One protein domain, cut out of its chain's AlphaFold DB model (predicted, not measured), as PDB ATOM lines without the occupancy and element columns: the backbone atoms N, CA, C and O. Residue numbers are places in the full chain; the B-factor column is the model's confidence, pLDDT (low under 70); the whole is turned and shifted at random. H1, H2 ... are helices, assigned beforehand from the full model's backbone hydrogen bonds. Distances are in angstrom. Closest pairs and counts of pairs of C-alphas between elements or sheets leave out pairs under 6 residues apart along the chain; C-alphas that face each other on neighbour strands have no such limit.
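AT A GLANCE: This is residues 13 to 153 and 177 to 182 of the 206 residues of a protein of Streptomyces avermitilis (strain ATCC 31267 / DSM 46492 / JCM 5070 / NBRC 14893 / NCIMB 12804 / NRRL 8165 / MA-4680) (UniProt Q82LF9). This model has little regular structure: H1 packs on H3, H3 meets one end of H4, and H4 turns a corner into H5, while a long loop stretch, residues 97 to 153, spreads beside them. H2 is apart, and residues 59 to 64 stick out. The printed part has 147 residues, 43 in five named helices, H1 to H5 in order, with no named strand: all helix. It is compact, radius of gyration of the C-alphas 16.6 A, spanning 45 by 44 by 30 A.

IN THESE COORDINATES: H1 is residues 13 to 16, from C-alpha 13 at (-5.995, 78.341, 20.412); H2 32 to 36; H3 44 to 53, 14.2 A; H4 70 to 83, 20.0 A; H5 87 to 96, 12.2 A, ending at C-alpha 96 (-2.750, 54.085, 9.109).

HOW THE PARTS SIT: H1 touches H3, closest C-alphas Tyr 15 and Met 50, 6.4 A. H4, with residues 70 to 74 alone, touches H3 at a steep tilt of 51 degrees, opposite ways, closest C-alphas Ile 48 and Thr 70, 5.6 A. H5 touches H4, about perpendicular at 82 degrees, closest C-alphas Glu 80 and Ala 87, 5.6 A. Every O i to N i+4 pair is within hydrogen-bond range in H2 to H5; H1 is too short for one.

THE WHOLE: Residues 154 to 176 are cut out, a 12.4 A gap between C-alphas 153 and 177. Links H1 to H2 and H3 to H4 are long. Residues 138 to 153 and 177 to 182 have pLDDT under 70.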
ATOM      1  N   LEU A  13      -6.458  78.665  19.053       90.19
ATOM      2  CA  LEU A  13      -5.995  78.341  20.412       90.19
ATOM      3  C   LEU A  13      -6.100  79.514  21.410       90.19
ATOM      4  O   LEU A  13      -6.602  79.285  22.505       90.19
ATOM      5  N   PRO A  14      -5.733  80.770  21.077       90.94
ATOM      6  CA  PRO A  14      -5.912  81.913  21.978       90.94
ATOM      7  C   PRO A  14      -7.359  82.202  22.409       90.94
ATOM      8  O   PRO A  14      -7.575  82.952  23.361       90.94
ATOM      9  N   TYR A  15      -8.342  81.665  21.686       92.00
ATOM     10  CA  TYR A  15      -9.771  81.851  21.938       92.00
ATOM     11  C   TYR A  15     -10.365  80.657  22.687       92.00
ATOM     12  O   TYR A  15     -11.121  80.860  23.632       92.00
ATOM     13  N   ALA A  16      -9.974  79.434  22.315       89.75
ATOM     14  CA  ALA A  16     -10.359  78.214  23.026       89.75
ATOM     15  C   ALA A  16      -9.657  78.084  24.394       89.75
ATOM     16  O   ALA A  16     -10.230  77.561  25.349       89.75
ATOM     17  N   TYR A  17      -8.443  78.628  24.513       92.12
ATOM     18  CA  TYR A  17      -7.608  78.588  25.712       92.12
ATOM     19  C   TYR A  17      -7.186  80.003  26.142       92.12
ATOM     20  O   TYR A  17      -6.037  80.409  25.925       92.12
ATOM     21  N   PRO A  18      -8.091  80.791  26.758       92.62
ATOM     22  CA  PRO A  18      -7.838  82.196  27.070       92.62
ATOM     23  C   PRO A  18      -6.596  82.452  27.930       92.62
ATOM     24  O   PRO A  18      -5.945  83.478  27.742       92.62
ATOM     25  N   SER A  19      -6.221  81.537  28.833       92.00
ATOM     26  CA  SER A  19      -5.014  81.715  29.658       92.00
ATOM     27  C   SER A  19      -3.713  81.604  28.850       92.00
ATOM     28  O   SER A  19      -2.680  82.147  29.249       92.00
ATOM     29  N   LEU A  20      -3.745  80.945  27.687       90.75
ATOM     30  CA  LEU A  20      -2.588  80.774  26.802       90.75
ATOM     31  C   LEU A  20      -2.431  81.942  25.814       90.75
ATOM     32  O   LEU A  20      -1.383  82.089  25.187       90.75
ATOM     33  N   ARG A  21      -3.456  82.795  25.684       90.88
ATOM     34  CA  ARG A  21      -3.570  83.843  24.655       90.88
ATOM     35  C   ARG A  21      -2.384  84.796  24.571       90.88
ATOM     36  O   ARG A  21      -2.062  85.253  23.479       90.88
ATOM     37  N   ALA A  22      -1.782  85.134  25.706       91.56
ATOM     38  CA  ALA A  22      -0.689  86.097  25.748       91.56
ATOM     39  C   ALA A  22       0.662  85.505  25.319       91.56
ATOM     40  O   ALA A  22       1.615  86.258  25.126       91.56
ATOM     41  N   PHE A  23       0.772  84.183  25.149       86.44
ATOM     42  CA  PHE A  23       1.998  83.559  24.659       86.44
ATOM     43  C   PHE A  23       2.436  84.202  23.321       86.44
ATOM     44  O   PHE A  23       1.610  84.343  22.418       86.44
ATOM     45  N   PRO A  24       3.717  84.601  23.159       89.50
ATOM     46  CA  PRO A  24       4.889  84.243  23.969       89.50
ATOM     47  C   PRO A  24       5.242  85.188  25.132       89.50
ATOM     48  O   PRO A  24       6.307  85.029  25.730       89.50
ATOM     49  N   ALA A  25       4.395  86.158  25.484       92.75
ATOM     50  CA  ALA A  25       4.605  86.997  26.663       92.75
ATOM     51  C   ALA A  25       4.374  86.180  27.949       92.75
ATOM     52  O   ALA A  25       3.265  86.097  28.473       92.75
ATOM     53  N   LEU A  26       5.443  85.552  28.457       91.31
ATOM     54  CA  LEU A  26       5.376  84.632  29.601       91.31
ATOM     55  C   LEU A  26       4.853  85.278  30.891       91.31
ATOM     56  O   LEU A  26       4.318  84.578  31.738       91.31
ATOM     57  N   ALA A  27       4.998  86.596  31.046       92.94
ATOM     58  CA  ALA A  27       4.478  87.321  32.206       92.94
ATOM     59  C   ALA A  27       2.940  87.395  32.234       92.94
ATOM     60  O   ALA A  27       2.364  87.554  33.306       92.94
ATOM     61  N   ASP A  28       2.292  87.255  31.073       93.06
ATOM     62  CA  ASP A  28       0.865  87.529  30.883       93.06
ATOM     63  C   ASP A  28       0.060  86.271  30.507       93.06
ATOM     64  O   ASP A  28      -1.144  86.337  30.262       93.06
ATOM     65  N   THR A  29       0.718  85.110  30.434       92.50
ATOM     66  CA  THR A  29       0.096  83.810  30.148       92.50
ATOM     67  C   THR A  29       0.092  82.929  31.392       92.50
ATOM     68  O   THR A  29       0.908  83.104  32.293       92.50
ATOM     69  N   GLY A  30      -0.800  81.943  31.439       91.31
ATOM     70  CA  GLY A  30      -0.822  80.948  32.502       91.31
ATOM     71  C   GLY A  30      -1.423  79.615  32.055       91.31
ATOM     72  O   GLY A  30      -2.037  79.539  30.990       91.31
ATOM     73  N   PRO A  31      -1.251  78.550  32.855       93.25
ATOM     74  CA  PRO A  31      -1.647  77.195  32.479       93.25
ATOM     75  C   PRO A  31      -3.133  76.877  32.688       93.25
ATOM     76  O   PRO A  31      -3.549  75.769  32.374       93.25
ATOM     77  N   GLN A  32      -3.934  77.791  33.243       94.19
ATOM     78  CA  GLN A  32      -5.273  77.498  33.777       94.19
ATOM     79  C   GLN A  32      -6.181  76.809  32.752       94.19
ATOM     80  O   GLN A  32      -6.798  75.795  33.059       94.19
ATOM     81  N   SER A  33      -6.180  77.280  31.502       89.44
ATOM     82  CA  SER A  33      -6.989  76.695  30.435       89.44
ATOM     83  C   SER A  33      -6.604  75.255  30.074       89.44
ATOM     84  O   SER A  33      -7.431  74.584  29.468       89.44
ATOM     85  N   LEU A  34      -5.409  74.766  30.434       88.88
ATOM     86  CA  LEU A  34      -5.047  73.347  30.296       88.88
ATOM     87  C   LEU A  34      -5.823  72.478  31.296       88.88
ATOM     88  O   LEU A  34      -6.245  71.374  30.966       88.88
ATOM     89  N   ASP A  35      -6.026  72.971  32.519       89.19
ATOM     90  CA  ASP A  35      -6.816  72.273  33.535       89.19
ATOM     91  C   ASP A  35      -8.317  72.418  33.257       89.19
ATOM     92  O   ASP A  35      -9.038  71.418  33.255       89.19
ATOM     93  N   ASP A  36      -8.771  73.635  32.943       90.75
ATOM     94  CA  ASP A  36     -10.187  73.937  32.705       90.75
ATOM     95  C   ASP A  36     -10.757  73.161  31.510       90.75
ATOM     96  O   ASP A  36     -11.920  72.762  31.528       90.75
ATOM     97  N   ASN A  37      -9.937  72.922  30.479       87.25
ATOM     98  CA  ASN A  37     -10.365  72.248  29.253       87.25
ATOM     99  C   ASN A  37      -9.920  70.790  29.149       87.25
ATOM    100  O   ASN A  37     -10.106  70.168  28.107       87.25
ATOM    101  N   ARG A  38      -9.379  70.210  30.225       86.19
ATOM    102  CA  ARG A  38      -8.812  68.855  30.209       86.19
ATOM    103  C   ARG A  38      -9.764  67.789  29.662       86.19
ATOM    104  O   ARG A  38      -9.314  66.838  29.034       86.19
ATOM    105  N   LEU A  39     -11.059  67.908  29.942       88.00
ATOM    106  CA  LEU A  39     -12.099  66.989  29.463       88.00
ATOM    107  C   LEU A  39     -13.135  67.705  28.584       88.00
ATOM    108  O   LEU A  39     -14.224  67.178  28.356       88.00
ATOM    109  N   THR A  40     -12.821  68.922  28.134       85.00
ATOM    110  CA  THR A  40     -13.708  69.690  27.266       85.00
ATOM    111  C   THR A  40     -13.613  69.143  25.858       85.00
ATOM    112  O   THR A  40     -12.535  69.039  25.284       85.00
ATOM    113  N   ARG A  41     -14.771  68.833  25.284       83.25
ATOM    114  CA  ARG A  41     -14.876  68.403  23.899       83.25
ATOM    115  C   ARG A  41     -15.290  69.568  23.028       83.25
ATOM    116  O   ARG A  41     -16.450  69.974  23.056       83.25
ATOM    117  N   PHE A  42     -14.355  70.054  22.228       84.44
ATOM    118  CA  PHE A  42     -14.653  71.061  21.226       84.44
ATOM    119  C   PHE A  42     -15.186  70.427  19.955       84.44
ATOM    120  O   PHE A  42     -14.696  69.407  19.461       84.44
ATOM    121  N   HIS A  43     -16.195  71.071  19.396       85.81
ATOM    122  CA  HIS A  43     -16.679  70.694  18.094       85.81
ATOM    123  C   HIS A  43     -15.824  71.378  17.012       85.81
ATOM    124  O   HIS A  43     -15.595  72.586  17.104       85.81
ATOM    125  N   PRO A  44     -15.375  70.678  15.949       86.38
ATOM    126  CA  PRO A  44     -14.449  71.260  14.972       86.38
ATOM    127  C   PRO A  44     -14.943  72.573  14.359       86.38
ATOM    128  O   PRO A  44     -14.162  73.503  14.179       86.38
ATOM    129  N   THR A  45     -16.248  72.692  14.100       89.56
ATOM    130  CA  THR A  45     -16.808  73.937  13.554       89.56
ATOM    131  C   THR A  45     -16.773  75.103  14.538       89.56
ATOM    132  O   THR A  45     -16.679  76.233  14.080       89.56
ATOM    133  N   GLU A  46     -16.823  74.864  15.853       93.00
ATOM    134  CA  GLU A  46     -16.701  75.928  16.863       93.00
ATOM    135  C   GLU A  46     -15.279  76.490  16.853       93.00
ATOM    136  O   GLU A  46     -15.079  77.700  16.818       93.00
ATOM    137  N   LEU A  47     -14.277  75.611  16.785       92.38
ATOM    138  CA  LEU A  47     -12.874  76.011  16.674       92.38
ATOM    139  C   LEU A  47     -12.588  76.725  15.344       92.38
ATOM    140  O   LEU A  47     -11.873  77.729  15.310       92.38
ATOM    141  N   ILE A  48     -13.176  76.243  14.242       95.31
ATOM    142  CA  ILE A  48     -13.112  76.922  12.940       95.31
ATOM    143  C   ILE A  48     -13.734  78.313  13.043       95.31
ATOM    144  O   ILE A  48     -13.135  79.277  12.573       95.31
ATOM    145  N   GLU A  49     -14.909  78.434  13.661       96.75
ATOM    146  CA  GLU A  49     -15.587  79.714  13.848       96.75
ATOM    147  C   GLU A  49     -14.723  80.686  14.654       96.75
ATOM    148  O   GLU A  49     -14.529  81.819  14.216       96.75
ATOM    149  N   MET A  50     -14.111  80.243  15.757       95.44
ATOM    150  CA  MET A  50     -13.167  81.061  16.529       95.44
ATOM    151  C   MET A  50     -12.007  81.568  15.660       95.44
ATOM    152  O   MET A  50     -11.698  82.758  15.671       95.44
ATOM    153  N   GLY A  51     -11.383  80.694  14.865       95.06
ATOM    154  CA  GLY A  51     -10.254  81.068  14.009       95.06
ATOM    155  C   GLY A  51     -10.624  81.948  12.807       95.06
ATOM    156  O   GLY A  51      -9.824  82.783  12.388       95.06
ATOM    157  N   VAL A  52     -11.825  81.782  12.243       96.06
ATOM    158  CA  VAL A  52     -12.311  82.558  11.084       96.06
ATOM    159  C   VAL A  52     -12.866  83.925  11.497       96.06
ATOM    160  O   VAL A  52     -12.736  84.884  10.739       96.06
ATOM    161  N   THR A  53     -13.474  84.031  12.680       97.25
ATOM    162  CA  THR A  53     -14.010  85.299  13.217       97.25
ATOM    163  C   THR A  53     -12.938  86.171  13.871       97.25
ATOM    164  O   THR A  53     -13.111  87.386  14.000       97.25
ATOM    165  N   ALA A  54     -11.815  85.573  14.262       96.44
ATOM    166  CA  ALA A  54     -10.645  86.276  14.752       96.44
ATOM    167  C   ALA A  54     -10.006  87.188  13.681       96.44
ATOM    168  O   ALA A  54     -10.110  86.918  12.481       96.44
ATOM    169  N   PRO A  55      -9.298  88.264  14.085       96.69
ATOM    170  CA  PRO A  55      -8.598  89.132  13.145       96.69
ATOM    171  C   PRO A  55      -7.607  88.348  12.281       96.69
ATOM    172  O   PRO A  55      -6.758  87.623  12.800       96.69
ATOM    173  N   ALA A  56      -7.694  88.531  10.963       95.44
ATOM    174  CA  ALA A  56      -6.770  87.903  10.031       95.44
ATOM    175  C   ALA A  56      -5.318  88.296  10.347       95.44
ATOM    176  O   ALA A  56      -5.009  89.463  10.596       95.44
ATOM    177  N   VAL A  57      -4.418  87.316  10.284       94.50
ATOM    178  CA  VAL A  57      -2.983  87.502  10.570       94.50
ATOM    179  C   VAL A  57      -2.179  87.882   9.324       94.50
ATOM    180  O   VAL A  57      -0.977  88.126   9.398       94.50
ATOM    181  N   GLY A  58      -2.831  87.938   8.162       93.31
ATOM    182  CA  GLY A  58      -2.227  88.352   6.903       93.31
ATOM    183  C   GLY A  58      -3.201  88.263   5.733       93.31
ATOM    184  O   GLY A  58      -4.308  87.743   5.859       93.31
ATOM    185  N   ALA A  59      -2.778  88.762   4.573       94.62
ATOM    186  CA  ALA A  59      -3.538  88.593   3.343       94.62
ATOM    187  C   ALA A  59      -3.423  87.146   2.822       94.62
ATOM    188  O   ALA A  59      -2.342  86.548   2.902       94.62
ATOM    189  N   PRO A  60      -4.493  86.593   2.224       96.25
ATOM    190  CA  PRO A  60      -4.425  85.319   1.527       96.25
ATOM    191  C   PRO A  60      -3.305  85.329   0.468       96.25
ATOM    192  O   PRO A  60      -3.289  86.156  -0.437       96.25
ATOM    193  N   GLY A  61      -2.365  84.390   0.577       94.44
ATOM    194  CA  GLY A  61      -1.236  84.212  -0.341       94.44
ATOM    195  C   GLY A  61       0.068  84.819   0.173       94.44
ATOM    196  O   GLY A  61       1.100  84.661  -0.476       94.44
ATOM    197  N   GLY A  62       0.037  85.474   1.340       91.31
ATOM    198  CA  GLY A  62       1.213  86.055   1.977       91.31
ATOM    199  C   GLY A  62       2.325  85.031   2.217       91.31
ATOM    200  O   GLY A  62       2.071  83.887   2.605       91.31
ATOM    201  N   THR A  63       3.567  85.457   1.980       88.69
ATOM    202  CA  THR A  63       4.774  84.680   2.280       88.69
ATOM    203  C   THR A  63       5.742  85.530   3.117       88.69
ATOM    204  O   THR A  63       5.906  86.711   2.808       88.69
ATOM    205  N   PRO A  64       6.381  84.971   4.164       88.94
ATOM    206  CA  PRO A  64       6.173  83.620   4.693       88.94
ATOM    207  C   PRO A  64       4.758  83.432   5.270       88.94
ATOM    208  O   PRO A  64       4.109  84.392   5.675       88.94
ATOM    209  N   GLY A  65       4.267  82.192   5.249       90.31
ATOM    210  CA  GLY A  65       2.991  81.851   5.877       90.31
ATOM    211  C   GLY A  65       3.061  81.956   7.403       90.31
ATOM    212  O   GLY A  65       4.142  81.861   7.985       90.31
ATOM    213  N   VAL A  66       1.904  82.110   8.048       93.44
ATOM    214  CA  VAL A  66       1.759  82.123   9.510       93.44
ATOM    215  C   VAL A  66       1.015  80.862   9.927       93.44
ATOM    216  O   VAL A  66      -0.079  80.587   9.431       93.44
ATOM    217  N   TYR A  67       1.628  80.071  10.812       93.62
ATOM    218  CA  TYR A  67       1.041  78.814  11.270       93.62
ATOM    219  C   TYR A  67      -0.331  79.047  11.917       93.62
ATOM    220  O   TYR A  67      -0.524  80.010  12.651       93.62
ATOM    221  N   SER A  68      -1.275  78.157  11.622       94.50
ATOM    222  CA  SER A  68      -2.639  78.201  12.149       94.50
ATOM    223  C   SER A  68      -3.249  76.807  12.039       94.50
ATOM    224  O   SER A  68      -3.326  76.250  10.935       94.50
ATOM    225  N   ASN A  69      -3.672  76.250  13.173       93.62
ATOM    226  CA  ASN A  69      -4.383  74.975  13.254       93.62
ATOM    227  C   ASN A  69      -5.781  75.055  12.623       93.62
ATOM    228  O   ASN A  69      -6.267  74.054  12.097       93.62
ATOM    229  N   THR A  70      -6.389  76.244  12.566       95.56
ATOM    230  CA  THR A  70      -7.661  76.499  11.864       95.56
ATOM    231  C   THR A  70      -7.613  76.004  10.414       95.56
ATOM    232  O   THR A  70      -8.592  75.463   9.900       95.56
ATOM    233  N   ASN A  71      -6.448  76.098   9.757       96.06
ATOM    234  CA  ASN A  71      -6.258  75.566   8.405       96.06
ATOM    235  C   ASN A  71      -6.453  74.048   8.329       96.06
ATOM    236  O   ASN A  71      -7.015  73.561   7.352       96.06
ATOM    237  N   TYR A  72      -5.978  73.301   9.327       94.62
ATOM    238  CA  TYR A  72      -6.096  71.843   9.351       94.62
ATOM    239  C   TYR A  72      -7.502  71.386   9.716       94.62
ATOM    240  O   TYR A  72      -7.971  70.411   9.135       94.62
ATOM    241  N   LEU A  73      -8.204  72.118  10.583       93.56
ATOM    242  CA  LEU A  73      -9.622  71.858  10.843       93.56
ATOM    243  C   LEU A  73     -10.460  72.027   9.568       93.56
ATOM    244  O   LEU A  73     -11.248  71.150   9.226       93.56
ATOM    245  N   LEU A  74     -10.215  73.094   8.798       95.56
ATOM    246  CA  LEU A  74     -10.858  73.293   7.495       95.56
ATOM    247  C   LEU A  74     -10.493  72.202   6.477       95.56
ATOM    248  O   LEU A  74     -11.339  71.793   5.687       95.56
ATOM    249  N   LEU A  75      -9.245  71.722   6.480       95.94
ATOM    250  CA  LEU A  75      -8.841  70.589   5.640       95.94
ATOM    251  C   LEU A  75      -9.532  69.284   6.058       95.94
ATOM    252  O   LEU A  75      -9.843  68.479   5.184       95.94
ATOM    253  N   GLY A  76      -9.782  69.091   7.357       91.94
ATOM    254  CA  GLY A  76     -10.588  67.993   7.891       91.94
ATOM    255  C   GLY A  76     -12.002  68.026   7.322       91.94
ATOM    256  O   GLY A  76     -12.388  67.101   6.615       91.94
ATOM    257  N   GLU A  77     -12.721  69.134   7.512       93.75
ATOM    258  CA  GLU A  77     -14.084  69.314   6.985       93.75
ATOM    259  C   GLU A  77     -14.143  69.170   5.449       93.75
ATOM    260  O   GLU A  77     -15.045  68.524   4.912       93.75
ATOM    261  N   LEU A  78     -13.145  69.687   4.719       95.62
ATOM    262  CA  LEU A  78     -13.056  69.514   3.265       95.62
ATOM    263  C   LEU A  78     -12.858  68.045   2.863       95.62
ATOM    264  O   LEU A  78     -13.481  67.577   1.909       95.62
ATOM    265  N   LEU A  79     -11.983  67.318   3.566       94.31
ATOM    266  CA  LEU A  79     -11.757  65.895   3.316       94.31
ATOM    267  C   LEU A  79     -13.062  65.118   3.474       94.31
ATOM    268  O   LEU A  79     -13.382  64.270   2.640       94.31
ATOM    269  N   GLU A  80     -13.835  65.428   4.506       93.38
ATOM    270  CA  GLU A  80     -15.120  64.778   4.728       93.38
ATOM    271  C   GLU A  80     -16.134  65.091   3.648       93.38
ATOM    272  O   GLU A  80     -16.760  64.183   3.103       93.38
ATOM    273  N   GLN A  81     -16.257  66.368   3.289       95.12
ATOM    274  CA  GLN A  81     -17.188  66.811   2.263       95.12
ATOM    275  C   GLN A  81     -16.909  66.135   0.915       95.12
ATOM    276  O   GLN A  81     -17.837  65.752   0.205       95.12
ATOM    277  N   VAL A  82     -15.632  65.965   0.562       97.69
ATOM    278  CA  VAL A  82     -15.223  65.354  -0.710       97.69
ATOM    279  C   VAL A  82     -15.354  63.829  -0.687       97.69
ATOM    280  O   VAL A  82     -15.612  63.222  -1.726       97.69
ATOM    281  N   THR A  83     -15.174  63.190   0.470       95.44
ATOM    282  CA  THR A  83     -15.122  61.719   0.570       95.44
ATOM    283  C   THR A  83     -16.412  61.078   1.079       95.44
ATOM    284  O   THR A  83     -16.589  59.871   0.918       95.44
ATOM    285  N   GLY A  84     -17.310  61.848   1.699       95.81
ATOM    286  CA  GLY A  84     -18.535  61.347   2.328       95.81
ATOM    287  C   GLY A  84     -18.288  60.469   3.561       95.81
ATOM    288  O   GLY A  84     -19.166  59.706   3.965       95.81
ATOM    289  N   THR A  85     -17.092  60.520   4.152       93.69
ATOM    290  CA  THR A  85     -16.722  59.775   5.360       93.69
ATOM    291  C   THR A  85     -15.968  60.677   6.326       93.69
ATOM    292  O   THR A  85     -15.340  61.639   5.899       93.69
ATOM    293  N   THR A  86     -15.964  60.326   7.616       88.38
ATOM    294  CA  THR A  86     -15.217  61.107   8.604       88.38
ATOM    295  C   THR A  86     -13.724  61.114   8.305       88.38
ATOM    296  O   THR A  86     -13.190  60.121   7.783       88.38
ATOM    297  N   ALA A  87     -13.045  62.207   8.655       89.06
ATOM    298  CA  ALA A  87     -11.620  62.366   8.427       89.06
ATOM    299  C   ALA A  87     -10.838  61.269   9.154       89.06
ATOM    300  O   ALA A  87      -9.948  60.668   8.550       89.06
ATOM    301  N   GLU A  88     -11.208  60.898  10.389       87.75
ATOM    302  CA  GLU A  88     -10.504  59.827  11.099       87.75
ATOM    303  C   GLU A  88     -10.701  58.485  10.422       87.75
ATOM    304  O   GLU A  88      -9.739  57.737  10.267       87.75
ATOM    305  N   ARG A  89     -11.920  58.171   9.966       92.38
ATOM    306  CA  ARG A  89     -12.166  56.918   9.243       92.38
ATOM    307  C   ARG A  89     -11.391  56.889   7.930       92.38
ATOM    308  O   ARG A  89     -10.838  55.846   7.577       92.38
ATOM    309  N   TYR A  90     -11.338  58.010   7.215       94.81
ATOM    310  CA  TYR A  90     -10.600  58.107   5.962       94.81
ATOM    311  C   TYR A  90      -9.095  57.943   6.183       94.81
ATOM    312  O   TYR A  90      -8.472  57.128   5.504       94.81
ATOM    313  N   ILE A  91      -8.517  58.674   7.139       93.06
ATOM    314  CA  ILE A  91      -7.089  58.617   7.478       93.06
ATOM    315  C   ILE A  91      -6.725  57.228   8.004       93.06
ATOM    316  O   ILE A  91      -5.735  56.647   7.561       93.06
ATOM    317  N   THR A  92      -7.555  56.648   8.873       92.38
ATOM    318  CA  THR A  92      -7.328  55.302   9.413       92.38
ATOM    319  C   THR A  92      -7.229  54.280   8.285       92.38
ATOM    320  O   THR A  92      -6.219  53.594   8.157       92.38
ATOM    321  N   ARG A  93      -8.217  54.251   7.386       95.88
ATOM    322  CA  ARG A  93      -8.264  53.271   6.292       95.88
ATOM    323  C   ARG A  93      -7.212  53.495   5.215       95.88
ATOM    324  O   ARG A  93      -6.668  52.539   4.669       95.88
ATOM    325  N   ASN A  94      -6.956  54.749   4.844       96.31
ATOM    326  CA  ASN A  94      -6.129  55.061   3.676       96.31
ATOM    327  C   ASN A  94      -4.661  55.329   4.013       96.31
ATOM    328  O   ASN A  94      -3.828  55.261   3.110       96.31
ATOM    329  N   VAL A  95      -4.344  55.614   5.277       95.44
ATOM    330  CA  VAL A  95      -2.980  55.916   5.730       95.44
ATOM    331  C   VAL A  95      -2.534  54.912   6.785       95.44
ATOM    332  O   VAL A  95      -1.602  54.160   6.526       95.44
ATOM    333  N   ILE A  96      -3.206  54.859   7.938       92.56
ATOM    334  CA  ILE A  96      -2.750  54.085   9.109       92.56
ATOM    335  C   ILE A  96      -2.725  52.582   8.799       92.56
ATOM    336  O   ILE A  96      -1.672  51.949   8.882       92.56
ATOM    337  N   GLU A  97      -3.859  52.021   8.376       95.25
ATOM    338  CA  GLU A  97      -4.002  50.592   8.072       95.25
ATOM    339  C   GLU A  97      -3.130  50.181   6.880       95.25
ATOM    340  O   GLU A  97      -2.453  49.154   6.925       95.25
ATOM    341  N   ARG A  98      -3.077  51.010   5.828       97.31
ATOM    342  CA  ARG A  98      -2.272  50.730   4.626       97.31
ATOM    343  C   ARG A  98      -0.771  50.781   4.870       97.31
ATOM    344  O   ARG A  98      -0.037  50.028   4.239       97.31
ATOM    345  N   ALA A  99      -0.319  51.650   5.767       96.88
ATOM    346  CA  ALA A  99       1.078  51.714   6.176       96.88
ATOM    347  C   ALA A  99       1.423  50.695   7.280       96.88
ATOM    348  O   ALA A  99       2.585  50.593   7.663       96.88
ATOM    349  N   GLY A 100       0.443  49.937   7.792       95.31
ATOM    350  CA  GLY A 100       0.653  48.948   8.850       95.31
ATOM    351  C   GLY A 100       1.004  49.560  10.211       95.31
ATOM    352  O   GLY A 100       1.675  48.911  11.013       95.31
ATOM    353  N   LEU A 101       0.572  50.796  10.482       94.31
ATOM    354  CA  LEU A 101       0.879  51.535  11.712       94.31
ATOM    355  C   LEU A 101      -0.023  51.078  12.870       94.31
ATOM    356  O   LEU A 101      -0.986  51.750  13.223       94.31
ATOM    357  N   ARG A 102       0.283  49.914  13.450       90.94
ATOM    358  CA  ARG A 102      -0.555  49.248  14.470       90.94
ATOM    359  C   ARG A 102      -0.702  50.018  15.783       90.94
ATOM    360  O   ARG A 102      -1.695  49.840  16.475       90.94
ATOM    361  N   ASP A 103       0.265  50.873  16.091       89.75
ATOM    362  CA  ASP A 103       0.328  51.655  17.327       89.75
ATOM    363  C   ASP A 103      -0.063  53.124  17.112       89.75
ATOM    364  O   ASP A 103       0.276  53.992  17.915       89.75
ATOM    365  N   THR A 104      -0.750  53.421  16.008       87.81
ATOM    366  CA  THR A 104      -1.176  54.773  15.651       87.81
ATOM    367  C   THR A 104      -2.692  54.832  15.566       87.81
ATOM    368  O   THR A 104      -3.304  54.074  14.819       87.81
ATOM    369  N   GLU A 105      -3.297  55.764  16.295       84.25
ATOM    370  CA  GLU A 105      -4.748  55.939  16.318       84.25
ATOM    371  C   GLU A 105      -5.159  57.416  16.336       84.25
ATOM    372  O   GLU A 105      -4.389  58.314  16.695       84.25
ATOM    373  N   LEU A 106      -6.403  57.650  15.923       86.31
ATOM    374  CA  LEU A 106      -7.122  58.905  16.103       86.31
ATOM    375  C   LEU A 106      -8.209  58.646  17.158       86.31
ATOM    376  O   LEU A 106      -9.265  58.099  16.818       86.31
ATOM    377  N   PRO A 107      -7.916  58.924  18.443       76.62
ATOM    378  CA  PRO A 107      -8.758  58.483  19.544       76.62
ATOM    379  C   PRO A 107     -10.097  59.223  19.569       76.62
ATOM    380  O   PRO A 107     -10.210  60.395  19.220       76.62
ATOM    381  N   ALA A 108     -11.127  58.491  19.987       74.44
ATOM    382  CA  ALA A 108     -12.484  58.989  20.189       74.44
ATOM    383  C   ALA A 108     -12.676  59.682  21.540       74.44
ATOM    384  O   ALA A 108     -13.590  60.493  21.701       74.44
ATOM    385  N   ASP A 109     -11.843  59.288  22.498       80.62
ATOM    386  CA  ASP A 109     -12.000  59.492  23.926       80.62
ATOM    387  C   ASP A 109     -10.709  60.092  24.507       80.62
ATOM    388  O   ASP A 109      -9.652  60.019  23.872       80.62
ATOM    389  N   PRO A 110     -10.752  60.660  25.726       84.25
ATOM    390  CA  PRO A 110      -9.587  61.283  26.366       84.25
ATOM    391  C   PRO A 110      -8.429  60.328  26.697       84.25
ATOM    392  O   PRO A 110      -7.369  60.769  27.149       84.25
ATOM    393  N   TYR A 111      -8.646  59.023  26.537       85.19
ATOM    394  CA  TYR A 111      -7.731  57.958  26.923       85.19
ATOM    395  C   TYR A 111      -6.882  57.496  25.733       85.19
ATOM    396  O   TYR A 111      -7.323  57.533  24.587       85.19
ATOM    397  N   VAL A 112      -5.659  57.041  26.018       82.38
ATOM    398  CA  VAL A 112      -4.840  56.283  25.061       82.38
ATOM    399  C   VAL A 112      -4.979  54.811  25.387       82.38
ATOM    400  O   VAL A 112      -4.722  54.401  26.521       82.38
ATOM    401  N   ASP A 113      -5.335  54.011  24.391       81.19
ATOM    402  CA  ASP A 113      -5.494  52.580  24.605       81.19
ATOM    403  C   ASP A 113      -4.134  51.876  24.664       81.19
ATOM    404  O   ASP A 113      -3.236  52.130  23.859       81.19
ATOM    405  N   GLY A 114      -3.989  50.910  25.569       84.31
ATOM    406  CA  GLY A 114      -2.782  50.091  25.689       84.31
ATOM    407  C   GLY A 114      -1.583  50.806  26.332       84.31
ATOM    408  O   GLY A 114      -1.718  51.909  26.856       84.31
ATOM    409  N   PRO A 115      -0.398  50.169  26.347       88.81
ATOM    410  CA  PRO A 115       0.775  50.700  27.037       88.81
ATOM    411  C   PRO A 115       1.297  52.007  26.424       88.81
ATOM    412  O   PRO A 115       1.729  52.043  25.270       88.81
ATOM    413  N   HIS A 116       1.325  53.068  27.229       84.62
ATOM    414  CA  HIS A 116       1.845  54.381  26.860       84.62
ATOM    415  C   HIS A 116       2.532  55.049  28.056       84.62
ATOM    416  O   HIS A 116       2.219  54.762  29.211       84.62
ATOM    417  N   SER A 117       3.485  55.937  27.777       89.38
ATOM    418  CA  SER A 117       4.067  56.804  28.803       89.38
ATOM    419  C   SER A 117       3.035  57.803  29.317       89.38
ATOM    420  O   SER A 117       2.207  58.291  28.547       89.38
ATOM    421  N   GLN A 118       3.149  58.174  30.590       87.25
ATOM    422  CA  GLN A 118       2.398  59.307  31.116       87.25
ATOM    423  C   GLN A 118       2.823  60.616  30.437       87.25
ATOM    424  O   GLN A 118       3.980  60.781  30.038       87.25
ATOM    425  N   ILE A 119       1.883  61.551  30.315       87.69
ATOM    426  CA  ILE A 119       2.078  62.843  29.655       87.69
ATOM    427  C   ILE A 119       2.101  63.922  30.734       87.69
ATOM    428  O   ILE A 119       1.059  64.265  31.277       87.69
ATOM    429  N   TYR A 120       3.278  64.459  31.048       90.38
ATOM    430  CA  TYR A 120       3.435  65.521  32.041       90.38
ATOM    431  C   TYR A 120       3.689  66.876  31.379       90.38
ATOM    432  O   TYR A 120       4.546  66.977  30.502       90.38
ATOM    433  N   GLU A 121       3.001  67.919  31.845       91.81
ATOM    434  CA  GLU A 121       3.212  69.306  31.414       91.81
ATOM    435  C   GLU A 121       3.557  70.191  32.619       91.81
ATOM    436  O   GLU A 121       2.977  70.069  33.699       91.81
ATOM    437  N   ALA A 122       4.536  71.071  32.421       91.94
ATOM    438  CA  ALA A 122       5.060  71.990  33.429       91.94
ATOM    439  C   ALA A 122       4.703  73.461  33.134       91.94
ATOM    440  O   ALA A 122       4.984  74.335  33.947       91.94
ATOM    441  N   TRP A 123       4.180  73.744  31.939       92.31
ATOM    442  CA  TRP A 123       3.893  75.054  31.359       92.31
ATOM    443  C   TRP A 123       4.928  76.123  31.731       92.31
ATOM    444  O   TRP A 123       4.704  76.960  32.601       92.31
ATOM    445  N   PHE A 124       6.111  76.057  31.116       91.88
ATOM    446  CA  PHE A 124       7.240  76.962  31.402       91.88
ATOM    447  C   PHE A 124       7.646  77.042  32.892       91.88
ATOM    448  O   PHE A 124       8.246  78.027  33.314       91.88
ATOM    449  N   GLY A 125       7.354  76.005  33.684       93.44
ATOM    450  CA  GLY A 125       7.633  75.955  35.124       93.44
ATOM    451  C   GLY A 125       6.543  76.579  36.001       93.44
ATOM    452  O   GLY A 125       6.728  76.673  37.207       93.44
ATOM    453  N   MET A 126       5.413  76.998  35.423       92.81
ATOM    454  CA  MET A 126       4.255  77.497  36.177       92.81
ATOM    455  C   MET A 126       3.446  76.366  36.832       92.81
ATOM    456  O   MET A 126       2.631  76.629  37.714       92.81
ATOM    457  N   ILE A 127       3.664  75.119  36.405       91.88
ATOM    458  CA  ILE A 127       3.125  73.908  37.023       91.88
ATOM    459  C   ILE A 127       4.302  73.145  37.648       91.88
ATOM    460  O   ILE A 127       5.093  72.524  36.935       91.88
ATOM    461  N   ASP A 128       4.418  73.208  38.976       92.94
ATOM    462  CA  ASP A 128       5.476  72.545  39.749       92.94
ATOM    463  C   ASP A 128       4.891  71.833  40.993       92.94
ATOM    464  O   ASP A 128       4.274  72.498  41.835       92.94
ATOM    465  N   PRO A 129       5.036  70.496  41.126       95.19
ATOM    466  CA  PRO A 129       5.619  69.585  40.135       95.19
ATOM    467  C   PRO A 129       4.786  69.527  38.837       95.19
ATOM    468  O   PRO A 129       3.586  69.810  38.888       95.19
ATOM    469  N   PRO A 130       5.381  69.127  37.690       93.81
ATOM    470  CA  PRO A 130       4.646  68.943  36.439       93.81
ATOM    471  C   PRO A 130       3.405  68.067  36.635       93.81
ATOM    472  O   PRO A 130       3.452  67.048  37.331       93.81
ATOM    473  N   ARG A 131       2.291  68.451  36.009       90.38
ATOM    474  CA  ARG A 131       1.001  67.772  36.174       90.38
ATOM    475  C   ARG A 131       0.812  66.702  35.107       90.38
ATOM    476  O   ARG A 131       1.147  66.910  33.947       90.38
ATOM    477  N   ASP A 132       0.245  65.569  35.515       91.69
ATOM    478  CA  ASP A 132      -0.150  64.480  34.621       91.69
ATOM    479  C   ASP A 132      -1.427  64.842  33.832       91.69
ATOM    480  O   ASP A 132      -2.503  65.017  34.418       91.69
ATOM    481  N   TYR A 133      -1.300  64.892  32.506       88.81
ATOM    482  CA  TYR A 133      -2.331  65.077  31.481       88.81
ATOM    483  C   TYR A 133      -2.451  63.863  30.536       88.81
ATOM    484  O   TYR A 133      -2.873  63.997  29.391       88.81
ATOM    485  N   SER A 134      -2.125  62.652  31.001       87.00
ATOM    486  CA  SER A 134      -2.296  61.405  30.223       87.00
ATOM    487  C   SER A 134      -3.746  61.170  29.796       87.00
ATOM    488  O   SER A 134      -4.010  60.591  28.744       87.00
ATOM    489  N   VAL A 135      -4.682  61.664  30.610       90.12
ATOM    490  CA  VAL A 135      -6.105  61.759  30.283       90.12
ATOM    491  C   VAL A 135      -6.409  63.208  29.933       90.12
ATOM    492  O   VAL A 135      -6.439  64.057  30.831       90.12
ATOM    493  N   TYR A 136      -6.604  63.470  28.643       84.81
ATOM    494  CA  TYR A 136      -6.909  64.788  28.092       84.81
ATOM    495  C   TYR A 136      -7.738  64.604  26.821       84.81
ATOM    496  O   TYR A 136      -7.330  63.842  25.933       84.81
ATOM    497  N   ASP A 137      -8.886  65.274  26.734       81.94
ATOM    498  CA  ASP A 137      -9.716  65.249  25.534       81.94
ATOM    499  C   ASP A 137      -9.026  66.071  24.439       81.94
ATOM    500  O   ASP A 137      -8.957  67.293  24.481       81.94
ATOM    501  N   ILE A 138      -8.414  65.351  23.502       61.91
ATOM    502  CA  ILE A 138      -7.841  65.887  22.256       61.91
ATOM    503  C   ILE A 138      -8.765  65.502  21.076       61.91
ATOM    504  O   ILE A 138      -8.478  65.755  19.907       61.91
ATOM    505  N   GLY A 139      -9.859  64.793  21.379       53.38
ATOM    506  CA  GLY A 139     -10.712  64.110  20.427       53.38
ATOM    507  C   GLY A 139     -11.949  64.932  20.107       53.38
ATOM    508  O   GLY A 139     -12.983  64.816  20.764       53.38
ATOM    509  N   GLY A 140     -11.907  65.660  18.996       43.41
ATOM    510  CA  GLY A 140     -13.103  66.209  18.366       43.41
ATOM    511  C   GLY A 140     -13.972  65.120  17.723       43.41
ATOM    512  O   GLY A 140     -14.158  65.141  16.509       43.41
ATOM    513  N   ARG A 141     -14.506  64.148  18.484       36.03
ATOM    514  CA  ARG A 141     -15.489  63.181  17.957       36.03
ATOM    515  C   ARG A 141     -16.916  63.607  18.310       36.03
ATOM    516  O   ARG A 141     -17.288  63.653  19.481       36.03
ATOM    517  N   ARG A 142     -17.738  63.843  17.284       42.66
ATOM    518  CA  ARG A 142     -19.194  64.042  17.384       42.66
ATOM    519  C   ARG A 142     -19.937  62.720  17.625       42.66
ATOM    520  O   ARG A 142     -19.568  61.667  17.103       42.66
ATOM    521  N   SER A 143     -21.054  62.789  18.346       26.95
ATOM    522  CA  SER A 143     -22.142  61.806  18.261       26.95
ATOM    523  C   SER A 143     -22.640  61.701  16.810       26.95
ATOM    524  O   SER A 143     -22.736  62.718  16.129       26.95
ATOM    525  N   ALA A 144     -22.913  60.478  16.338       27.16
ATOM    526  CA  ALA A 144     -23.201  60.122  14.942       27.16
ATOM    527  C   ALA A 144     -23.941  61.215  14.137       27.16
ATOM    528  O   ALA A 144     -25.140  61.412  14.318       27.16
ATOM    529  N   GLY A 145     -23.233  61.904  13.231       27.94
ATOM    530  CA  GLY A 145     -23.873  62.849  12.311       27.94
ATOM    531  C   GLY A 145     -22.979  63.857  11.589       27.94
ATOM    532  O   GLY A 145     -23.403  64.343  10.548       27.94
ATOM    533  N   ALA A 146     -21.771  64.174  12.063       32.28
ATOM    534  CA  ALA A 146     -20.901  65.127  11.365       32.28
ATOM    535  C   ALA A 146     -19.423  65.000  11.794       32.28
ATOM    536  O   ALA A 146     -19.110  64.269  12.733       32.28
ATOM    537  N   GLY A 147     -18.542  65.687  11.071       37.22
ATOM    538  CA  GLY A 147     -17.106  65.454  10.969       37.22
ATOM    539  C   GLY A 147     -16.137  65.850  12.068       37.22
ATOM    540  O   GLY A 147     -16.522  66.420  13.087       37.22
ATOM    541  N   ALA A 148     -14.877  65.518  11.805       36.12
ATOM    542  CA  ALA A 148     -13.750  65.413  12.707       36.12
ATOM    543  C   ALA A 148     -12.643  66.436  12.455       36.12
ATOM    544  O   ALA A 148     -12.213  66.678  11.326       36.12
ATOM    545  N   GLY A 149     -12.115  66.951  13.561       34.41
ATOM    546  CA  GLY A 149     -10.923  67.781  13.629       34.41
ATOM    547  C   GLY A 149      -9.937  67.151  14.606       34.41
ATOM    548  O   GLY A 149     -10.309  66.816  15.727       34.41
ATOM    549  N   ALA A 150      -8.693  66.958  14.173       35.00
ATOM    550  CA  ALA A 150      -7.600  66.571  15.057       35.00
ATOM    551  C   ALA A 150      -7.046  67.838  15.727       35.00
ATOM    552  O   ALA A 150      -6.571  68.736  15.030       35.00
ATOM    553  N   GLU A 151      -7.112  67.923  17.057       36.19
ATOM    554  CA  GLU A 151      -6.459  68.990  17.821       36.19
ATOM    555  C   GLU A 151      -5.002  68.627  18.134       36.19
ATOM    556  O   GLU A 151      -4.665  67.465  18.367       36.19
ATOM    557  N   ALA A 152      -4.120  69.630  18.129       31.00
ATOM    558  CA  ALA A 152      -2.693  69.459  18.356       31.00
ATOM    559  C   ALA A 152      -2.275  69.869  19.770       31.00
ATOM    560  O   ALA A 152      -2.227  71.051  20.095       31.00
ATOM    561  N   GLY A 153      -1.873  68.887  20.581       29.70
ATOM    562  CA  GLY A 153      -0.990  69.116  21.723       29.70
ATOM    563  C   GLY A 153       0.455  69.212  21.230       29.70
ATOM    564  O   GLY A 153       0.958  68.289  20.588       29.70
ATOM    565  N   VAL A 177      -0.539  65.707   9.547       30.72
ATOM    566  CA  VAL A 177      -1.817  65.141   9.992       30.72
ATOM    567  C   VAL A 177      -1.518  64.463  11.323       30.72
ATOM    568  O   VAL A 177      -0.799  63.463  11.354       30.72
ATOM    569  N   LEU A 178      -1.967  65.055  12.428       37.62
ATOM    570  CA  LEU A 178      -1.597  64.581  13.756       37.62
ATOM    571  C   LEU A 178      -2.339  63.284  14.092       37.62
ATOM    572  O   LEU A 178      -3.563  63.260  14.133       37.62
ATOM    573  N   CYS A 179      -1.580  62.221  14.348       35.25
ATOM    574  CA  CYS A 179      -2.058  60.969  14.924       35.25
ATOM    575  C   CYS A 179      -1.373  60.770  16.283       35.25
ATOM    576  O   CYS A 179      -0.209  61.155  16.431       35.25
ATOM    577  N   ARG A 180      -2.038  60.143  17.266       49.56
ATOM    578  CA  ARG A 180      -1.319  59.667  18.458       49.56
ATOM    579  C   ARG A 180      -0.592  58.386  18.070       49.56
ATOM    580  O   ARG A 180      -1.227  57.381  17.770       49.56
ATOM    581  N   THR A 181       0.734  58.429  18.064       46.94
ATOM    582  CA  THR A 181       1.566  57.225  18.012       46.94
ATOM    583  C   THR A 181       1.917  56.833  19.438       46.94
ATOM    584  O   THR A 181       2.458  57.645  20.192       46.94
ATOM    585  N   LYS A 182       1.608  55.594  19.819       50.03
ATOM    586  CA  LYS A 182       1.964  55.053  21.129       50.03
ATOM    587  C   LYS A 182       3.479  54.912  21.166       50.03
ATOM    588  O   LYS A 182       4.069  54.116  20.442       50.03
TER     589      LYS A 182